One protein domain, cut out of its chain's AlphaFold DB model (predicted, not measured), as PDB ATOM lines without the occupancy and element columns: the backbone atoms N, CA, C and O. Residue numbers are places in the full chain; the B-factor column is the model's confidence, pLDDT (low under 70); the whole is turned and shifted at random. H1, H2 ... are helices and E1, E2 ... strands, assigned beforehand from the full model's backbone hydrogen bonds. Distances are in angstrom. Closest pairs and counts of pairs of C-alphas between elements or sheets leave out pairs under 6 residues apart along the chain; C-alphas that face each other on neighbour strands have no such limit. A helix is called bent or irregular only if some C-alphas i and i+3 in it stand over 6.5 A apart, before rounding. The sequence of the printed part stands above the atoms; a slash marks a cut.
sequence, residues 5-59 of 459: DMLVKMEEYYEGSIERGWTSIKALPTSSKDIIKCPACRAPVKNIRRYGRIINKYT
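AT A GLANCE: This is residues 5 to 59 of the 459 residues of an uncharacterized protein of Rhizophagus irregularis (UniProt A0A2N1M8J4). This domain has little regular structure: a small two-stranded hairpin, E1 and E2, at one end, one helix, H1, and a long loop, residues 26 to 48, that runs from the hairpin to the far end near Cys 41 and folds back to H1. The printed part has 55 residues, 20 of them in named elements, in the order E1, E2, H1, class mixed. It is compact, with a radius of gyration of the C-alphas of 11.4 A, and spans 30 by 25 by 17 A.

HOW THE PARTS SIT: E1, residues 14 to 17, and E2, residues 21 to 25, form an antiparallel hairpin at 162 degrees. N 15 and O 24, 2.9 A apart, are within hydrogen-bond range. H1, residues 49 to 59, is apart from E1. In H1, 5 of 7 O i to N i+4 pairs are within hydrogen-bond range.

IN THESE COORDINATES: E1 begins at C-alpha 14 (-18.033, 28.507, 1.822). E2 is 11.9 A long. H1, 14.2 A long, is irregular, with C-alphas 50 and 53 8.0 A apart; it ends at C-alpha 59 (-32.336, 18.696, -4.267).

THE WHOLE: The C-alphas farthest apart, of Ser 24 and Cys 41, are 31.2 A apart. The printed part has no cut. The link from E2 to H1 is long. Residues 30 to 34 have pLDDT under 70.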
ATOM      1  N   ASP A   5     -22.664  21.425  11.198       78.75
ATOM      2  CA  ASP A   5     -21.801  22.129  10.244       78.75
ATOM      3  C   ASP A   5     -20.695  21.225   9.672       78.75
ATOM      4  O   ASP A   5     -20.387  21.321   8.480       78.75
ATOM      5  N   MET A   6     -20.142  20.319  10.491       77.88
ATOM      6  CA  MET A   6     -19.168  19.312  10.051       77.88
ATOM      7  C   MET A   6     -19.831  18.231   9.193       77.88
ATOM      8  O   MET A   6     -19.304  17.869   8.145       77.88
ATOM      9  N   LEU A   7     -21.021  17.762   9.581       78.56
ATOM     10  CA  LEU A   7     -21.769  16.747   8.827       78.56
ATOM     11  C   LEU A   7     -22.215  17.245   7.446       78.56
ATOM     12  O   LEU A   7     -22.187  16.503   6.467       78.56
ATOM     13  N   VAL A   8     -22.603  18.519   7.360       79.56
ATOM     14  CA  VAL A   8     -22.983  19.187   6.106       79.56
ATOM     15  C   VAL A   8     -21.743  19.595   5.287       79.56
ATOM     16  O   VAL A   8     -21.869  19.903   4.102       79.56
ATOM     17  N   LYS A   9     -20.543  19.545   5.890       83.19
ATOM     18  CA  LYS A   9     -19.254  19.956   5.312       83.19
ATOM     19  C   LYS A   9     -19.306  21.372   4.738       83.19
ATOM     20  O   LYS A   9     -19.021  21.599   3.563       83.19
ATOM     21  N   MET A  10     -19.697  22.332   5.580       84.19
ATOM     22  CA  MET A  10     -19.845  23.749   5.202       84.19
ATOM     23  C   MET A  10     -18.593  24.334   4.522       84.19
ATOM     24  O   MET A  10     -18.718  25.153   3.614       84.19
ATOM     25  N   GLU A  11     -17.406  23.853   4.895       83.50
ATOM     26  CA  GLU A  11     -16.113  24.245   4.319       83.50
ATOM     27  C   GLU A  11     -15.949  23.935   2.826       83.50
ATOM     28  O   GLU A  11     -15.127  24.558   2.158       83.50
ATOM     29  N   GLU A  12     -16.724  23.002   2.267       83.06
ATOM     30  CA  GLU A  12     -16.708  22.731   0.826       83.06
ATOM     31  C   GLU A  12     -17.508  23.770   0.027       83.06
ATOM     32  O   GLU A  12     -17.302  23.923  -1.173       83.06
ATOM     33  N   TYR A  13     -18.425  24.489   0.683       82.44
ATOM     34  CA  TYR A  13     -19.389  25.392   0.043       82.44
ATOM     35  C   TYR A  13     -19.119  26.870   0.321       82.44
ATOM     36  O   TYR A  13     -19.611  27.729  -0.415       82.44
ATOM     37  N   TYR A  14     -18.353  27.161   1.368       86.19
ATOM     38  CA  TYR A  14     -18.033  28.507   1.822       86.19
ATOM     39  C   TYR A  14     -16.549  28.617   2.170       86.19
ATOM     40  O   TYR A  14     -15.904  27.639   2.555       86.19
ATOM     41  N   GLU A  15     -15.996  29.815   2.028       84.69
ATOM     42  CA  GLU A  15     -14.678  30.152   2.565       84.69
ATOM     43  C   GLU A  15     -14.823  30.634   4.009       84.69
ATOM     44  O   GLU A  15     -15.808  31.286   4.362       84.69
ATOM     45  N   GLY A  16     -13.852  30.289   4.854       83.69
ATOM     46  CA  GLY A  16     -13.858  30.610   6.279       83.69
ATOM     47  C   GLY A  16     -13.729  29.371   7.160       83.69
ATOM     48  O   GLY A  16     -13.326  28.301   6.703       83.69
ATOM     49  N   SER A  17     -14.044  29.531   8.442       79.56
ATOM     50  CA  SER A  17     -14.050  28.438   9.418       79.56
ATOM     51  C   SER A  17     -15.178  28.621  10.429       79.56
ATOM     52  O   SER A  17     -15.747  29.702  10.555       79.56
ATOM     53  N   ILE A  18     -15.489  27.566  11.186       76.00
ATOM     54  CA  ILE A  18     -16.491  27.627  12.263       76.00
ATOM     55  C   ILE A  18     -16.118  28.704  13.301       76.00
ATOM     56  O   ILE A  18     -16.996  29.383  13.820       76.00
ATOM     57  N   GLU A  19     -14.821  28.894  13.552       75.88
ATOM     58  CA  GLU A  19     -14.284  29.839  14.541       75.88
ATOM     59  C   GLU A  19     -14.221  31.285  14.032       75.88
ATOM     60  O   GLU A  19     -14.472  32.214  14.793       75.88
ATOM     61  N   ARG A  20     -13.892  31.492  12.747       76.00
ATOM     62  CA  ARG A  20     -13.751  32.831  12.138       76.00
ATOM     63  C   ARG A  20     -15.006  33.321  11.414       76.00
ATOM     64  O   ARG A  20     -15.045  34.463  10.969       76.00
ATOM     65  N   GLY A  21     -16.022  32.470  11.303       79.38
ATOM     66  CA  GLY A  21     -17.198  32.713  10.477       79.38
ATOM     67  C   GLY A  21     -16.949  32.413   8.996       79.38
ATOM     68  O   GLY A  21     -15.815  32.285   8.532       79.38
ATOM     69  N   TRP A  22     -18.047  32.275   8.253       84.00
ATOM     70  CA  TRP A  22     -18.045  32.055   6.806       84.00
ATOM     71  C   TRP A  22     -18.060  33.411   6.093       84.00
ATOM     72  O   TRP A  22     -18.994  34.187   6.288       84.00
ATOM     73  N   THR A  23     -17.024  33.711   5.311       82.38
ATOM     74  CA  THR A  23     -16.755  35.054   4.764       82.38
ATOM     75  C   THR A  23     -17.134  35.198   3.297       82.38
ATOM     76  O   THR A  23     -17.474  36.293   2.854       82.38
ATOM     77  N   SER A  24     -17.082  34.108   2.534       80.31
ATOM     78  CA  SER A  24     -17.383  34.122   1.105       80.31
ATOM     79  C   SER A  24     -17.943  32.773   0.638       80.31
ATOM     80  O   SER A  24     -18.038  31.801   1.394       80.31
ATOM     81  N   ILE A  25     -18.361  32.723  -0.624       82.69
ATOM     82  CA  ILE A  25     -18.992  31.568  -1.253       82.69
ATOM     83  C   ILE A  25     -17.972  30.828  -2.128       82.69
ATOM     84  O   ILE A  25     -17.339  31.446  -2.978       82.69
ATOM     85  N   LYS A  26     -17.903  29.495  -2.009       80.00
ATOM     86  CA  LYS A  26     -17.144  28.645  -2.941       80.00
ATOM     87  C   LYS A  26     -17.990  28.192  -4.129       80.00
ATOM     88  O   LYS A  26     -19.228  28.101  -4.061       80.00
ATOM     89  N   ALA A  27     -17.292  27.845  -5.210       73.94
ATOM     90  CA  ALA A  27     -17.884  27.117  -6.319       73.94
ATOM     91  C   ALA A  27     -18.501  25.802  -5.822       73.94
ATOM     92  O   ALA A  27     -17.958  25.143  -4.934       73.94
ATOM     93  N   LEU A  28     -19.663  25.437  -6.363       74.75
ATOM     94  CA  LEU A  28     -20.343  24.219  -5.939       74.75
ATOM     95  C   LEU A  28     -19.507  22.988  -6.325       74.75
ATOM     96  O   LEU A  28     -19.043  22.904  -7.464       74.75
ATOM     97  N   PRO A  29     -19.351  22.006  -5.420       71.62
ATOM     98  CA  PRO A  29     -18.611  20.793  -5.727       71.62
ATOM     99  C   PRO A  29     -19.307  19.991  -6.834       71.62
ATOM    100  O   PRO A  29     -20.537  19.899  -6.889       71.62
ATOM    101  N   THR A  30     -18.513  19.374  -7.707       66.19
ATOM    102  CA  THR A  30     -19.012  18.552  -8.823       66.19
ATOM    103  C   THR A  30     -19.559  17.198  -8.352       66.19
ATOM    104  O   THR A  30     -20.347  16.570  -9.055       66.19
ATOM    105  N   SER A  31     -19.169  16.729  -7.164       64.81
ATOM    106  CA  SER A  31     -19.606  15.439  -6.627       64.81
ATOM    107  C   SER A  31     -21.031  15.497  -6.063       64.81
ATOM    108  O   SER A  31     -21.375  16.351  -5.245       64.81
ATOM    109  N   SER A  32     -21.863  14.545  -6.491       61.69
ATOM    110  CA  SER A  32     -23.190  14.306  -5.914       61.69
ATOM    111  C   SER A  32     -23.041  13.628  -4.550       61.69
ATOM    112  O   SER A  32     -22.325  12.635  -4.430       61.69
ATOM    113  N   LYS A  33     -23.752  14.123  -3.533       67.00
ATOM    114  CA  LYS A  33     -23.795  13.545  -2.174       67.00
ATOM    115  C   LYS A  33     -25.165  12.944  -1.860       67.00
ATOM    116  O   LYS A  33     -26.139  13.278  -2.528       67.00
ATOM    117  N   ASP A  34     -25.237  12.072  -0.854       67.06
ATOM    118  CA  ASP A  34     -26.481  11.462  -0.353       67.06
ATOM    119  C   ASP A  34     -27.354  12.442   0.460       67.06
ATOM    120  O   ASP A  34     -26.876  13.505   0.864       67.06
ATOM    121  N   ILE A  35     -28.636  12.087   0.716       72.44
ATOM    122  CA  ILE A  35     -29.532  12.881   1.592       72.44
ATOM    123  C   ILE A  35     -28.778  13.152   2.899       72.44
ATOM    124  O   ILE A  35     -28.461  12.213   3.633       72.44
ATOM    125  N   ILE A  36     -28.614  14.428   3.248       78.56
ATOM    126  CA  ILE A  36     -28.184  14.814   4.591       78.56
ATOM    127  C   ILE A  36     -29.319  14.475   5.557       78.56
ATOM    128  O   ILE A  36     -30.423  15.019   5.460       78.56
ATOM    129  N   LYS A  37     -29.055  13.549   6.476       83.81
ATOM    130  CA  LYS A  37     -30.009  13.097   7.492       83.81
ATOM    131  C   LYS A  37     -29.603  13.630   8.857       83.81
ATOM    132  O   LYS A  37     -28.420  13.755   9.157       83.81
ATOM    133  N   CYS A  38     -30.592  13.917   9.693       81.62
ATOM    134  CA  CYS A  38     -30.353  14.231  11.093       81.62
ATOM    135  C   CYS A  38     -29.713  13.015  11.800       81.62
ATOM    136  O   CYS A  38     -30.267  11.919  11.697       81.62
ATOM    137  N   PRO A  39     -28.615  13.179  12.556       80.19
ATOM    138  CA  PRO A  39     -27.990  12.082  13.302       80.19
ATOM    139  C   PRO A  39     -28.913  11.466  14.356       80.19
ATOM    140  O   PRO A  39     -28.842  10.270  14.614       80.19
ATOM    141  N   ALA A  40     -29.797  12.282  14.941       84.19
ATOM    142  CA  ALA A  40     -30.678  11.864  16.023       84.19
ATOM    143  C   ALA A  40     -31.911  11.097  15.518       84.19
ATOM    144  O   ALA A  40     -32.194  10.004  15.992       84.19
ATOM    145  N   CYS A  41     -32.646  11.646  14.543       87.31
ATOM    146  CA  CYS A  41     -33.920  11.065  14.088       87.31
ATOM    147  C   CYS A  41     -33.876  10.461  12.679       87.31
ATOM    148  O   CYS A  41     -34.886   9.956  12.197       87.31
ATOM    149  N   ARG A  42     -32.734  10.539  11.981       82.62
ATOM    150  CA  ARG A  42     -32.540  10.100  10.583       82.62
ATOM    151  C   ARG A  42     -33.448  10.788   9.554       82.62
ATOM    152  O   ARG A  42     -33.386  10.445   8.370       82.62
ATOM    153  N   ALA A  43     -34.245  11.776   9.963       85.25
ATOM    154  CA  ALA A  43     -35.087  12.549   9.062       85.25
ATOM    155  C   ALA A  43     -34.226  13.384   8.093       85.25
ATOM    156  O   ALA A  43     -33.168  13.884   8.494       85.25
ATOM    157  N   PRO A  44     -34.653  13.565   6.829       84.19
ATOM    158  CA  PRO A  44     -33.964  14.431   5.880       84.19
ATOM    159  C   PRO A  44     -33.902  15.873   6.384       84.19
ATOM    160  O   PRO A  44     -34.927  16.442   6.764       84.19
ATOM    161  N   VAL A  45     -32.724  16.489   6.323       83.19
ATOM    162  CA  VAL A  45     -32.558  17.908   6.646       83.19
ATOM    163  C   VAL A  45     -33.149  18.746   5.512       83.19
ATOM    164  O   VAL A  45     -32.685  18.687   4.375       83.19
ATOM    165  N   LYS A  46     -34.200  19.515   5.812       83.12
ATOM    166  CA  LYS A  46     -34.929  20.354   4.848       83.12
ATOM    167  C   LYS A  46     -35.260  21.713   5.460       83.12
ATOM    168  O   LYS A  46     -35.412  21.820   6.671       83.12
ATOM    169  N   ASN A  47     -35.402  22.735   4.615       79.81
ATOM    170  CA  ASN A  47     -35.902  24.073   4.975       79.81
ATOM    171  C   ASN A  47     -35.108  24.824   6.064       79.81
ATOM    172  O   ASN A  47     -35.623  25.757   6.677       79.81
ATOM    173  N   ILE A  48     -33.837  24.473   6.285       84.19
ATOM    174  CA  ILE A  48     -32.955  25.207   7.199       84.19
ATOM    175  C   ILE A  48     -32.172  26.246   6.399       84.19
ATOM    176  O   ILE A  48     -31.310  25.887   5.599       84.19
ATOM    177  N   ARG A  49     -32.433  27.538   6.648       84.19
ATOM    178  CA  ARG A  49     -31.809  28.656   5.910       84.19
ATOM    179  C   ARG A  49     -30.280  28.590   5.910       84.19
ATOM    180  O   ARG A  49     -29.675  28.756   4.856       84.19
ATOM    181  N   ARG A  50     -29.665  28.261   7.054       84.88
ATOM    182  CA  ARG A  50     -28.201  28.128   7.198       84.88
ATOM    183  C   ARG A  50     -27.583  27.145   6.197       84.88
ATOM    184  O   ARG A  50     -26.516  27.409   5.657       84.88
ATOM    185  N   TYR A  51     -28.275  26.041   5.921       86.12
ATOM    186  CA  TYR A  51     -27.817  24.986   5.012       86.12
ATOM    187  C   TYR A  51     -28.488  25.061   3.633       86.12
ATOM    188  O   TYR A  51     -28.336  24.143   2.830       86.12
ATOM    189  N   GLY A  52     -29.218  26.144   3.337       84.88
ATOM    190  CA  GLY A  52     -30.058  26.267   2.144       84.88
ATOM    191  C   GLY A  52     -29.306  26.023   0.836       84.88
ATOM    192  O   GLY A  52     -29.792  25.279  -0.006       84.88
ATOM    193  N   ARG A  53     -28.083  26.555   0.690       83.25
ATOM    194  CA  ARG A  53     -27.224  26.329  -0.493       83.25
ATOM    195  C   ARG A  53     -26.936  24.841  -0.725       83.25
ATOM    196  O   ARG A  53     -27.065  24.367  -1.849       83.25
ATOM    197  N   ILE A  54     -26.603  24.103   0.338       85.81
ATOM    198  CA  ILE A  54     -26.304  22.667   0.269       85.81
ATOM    199  C   ILE A  54     -27.580  21.858   0.010       85.81
ATOM    200  O   ILE A  54     -27.598  21.007  -0.875       85.81
ATOM    201  N   ILE A  55     -28.665  22.152   0.738       84.81
ATOM    202  CA  ILE A  55     -29.962  21.470   0.588       84.81
ATOM    203  C   ILE A  55     -30.522  21.666  -0.829       84.81
ATOM    204  O   ILE A  55     -31.010  20.711  -1.436       84.81
ATOM    205  N   ASN A  56     -30.433  22.880  -1.376       82.94
ATOM    206  CA  ASN A  56     -30.927  23.197  -2.715       82.94
ATOM    207  C   ASN A  56     -30.076  22.535  -3.799       82.94
ATOM    208  O   ASN A  56     -30.645  21.913  -4.691       82.94
ATOM    209  N   LYS A  57     -28.737  22.587  -3.694       81.38
ATOM    210  CA  LYS A  57     -27.856  21.837  -4.605       81.38
ATOM    211  C   LYS A  57     -28.203  20.352  -4.589       81.38
ATOM    212  O   LYS A  57     -28.436  19.774  -5.641       81.38
ATOM    213  N   TYR A  58     -28.289  19.755  -3.402       82.38
ATOM    214  CA  TYR A  58     -28.648  18.349  -3.252       82.38
ATOM    215  C   TYR A  58     -29.995  18.027  -3.915       82.38
ATOM    216  O   TYR A  58     -30.126  17.050  -4.648       82.38
ATOM    217  N   THR A  59     -31.004  18.868  -3.677       84.00
ATOM    218  CA  THR A  59     -32.336  18.696  -4.267       84.00
ATOM    219  C   THR A  59     -32.273  18.723  -5.794       84.00
ATOM    220  O   THR A  59     -32.889  17.873  -6.436       84.00
TER     221      THR A  59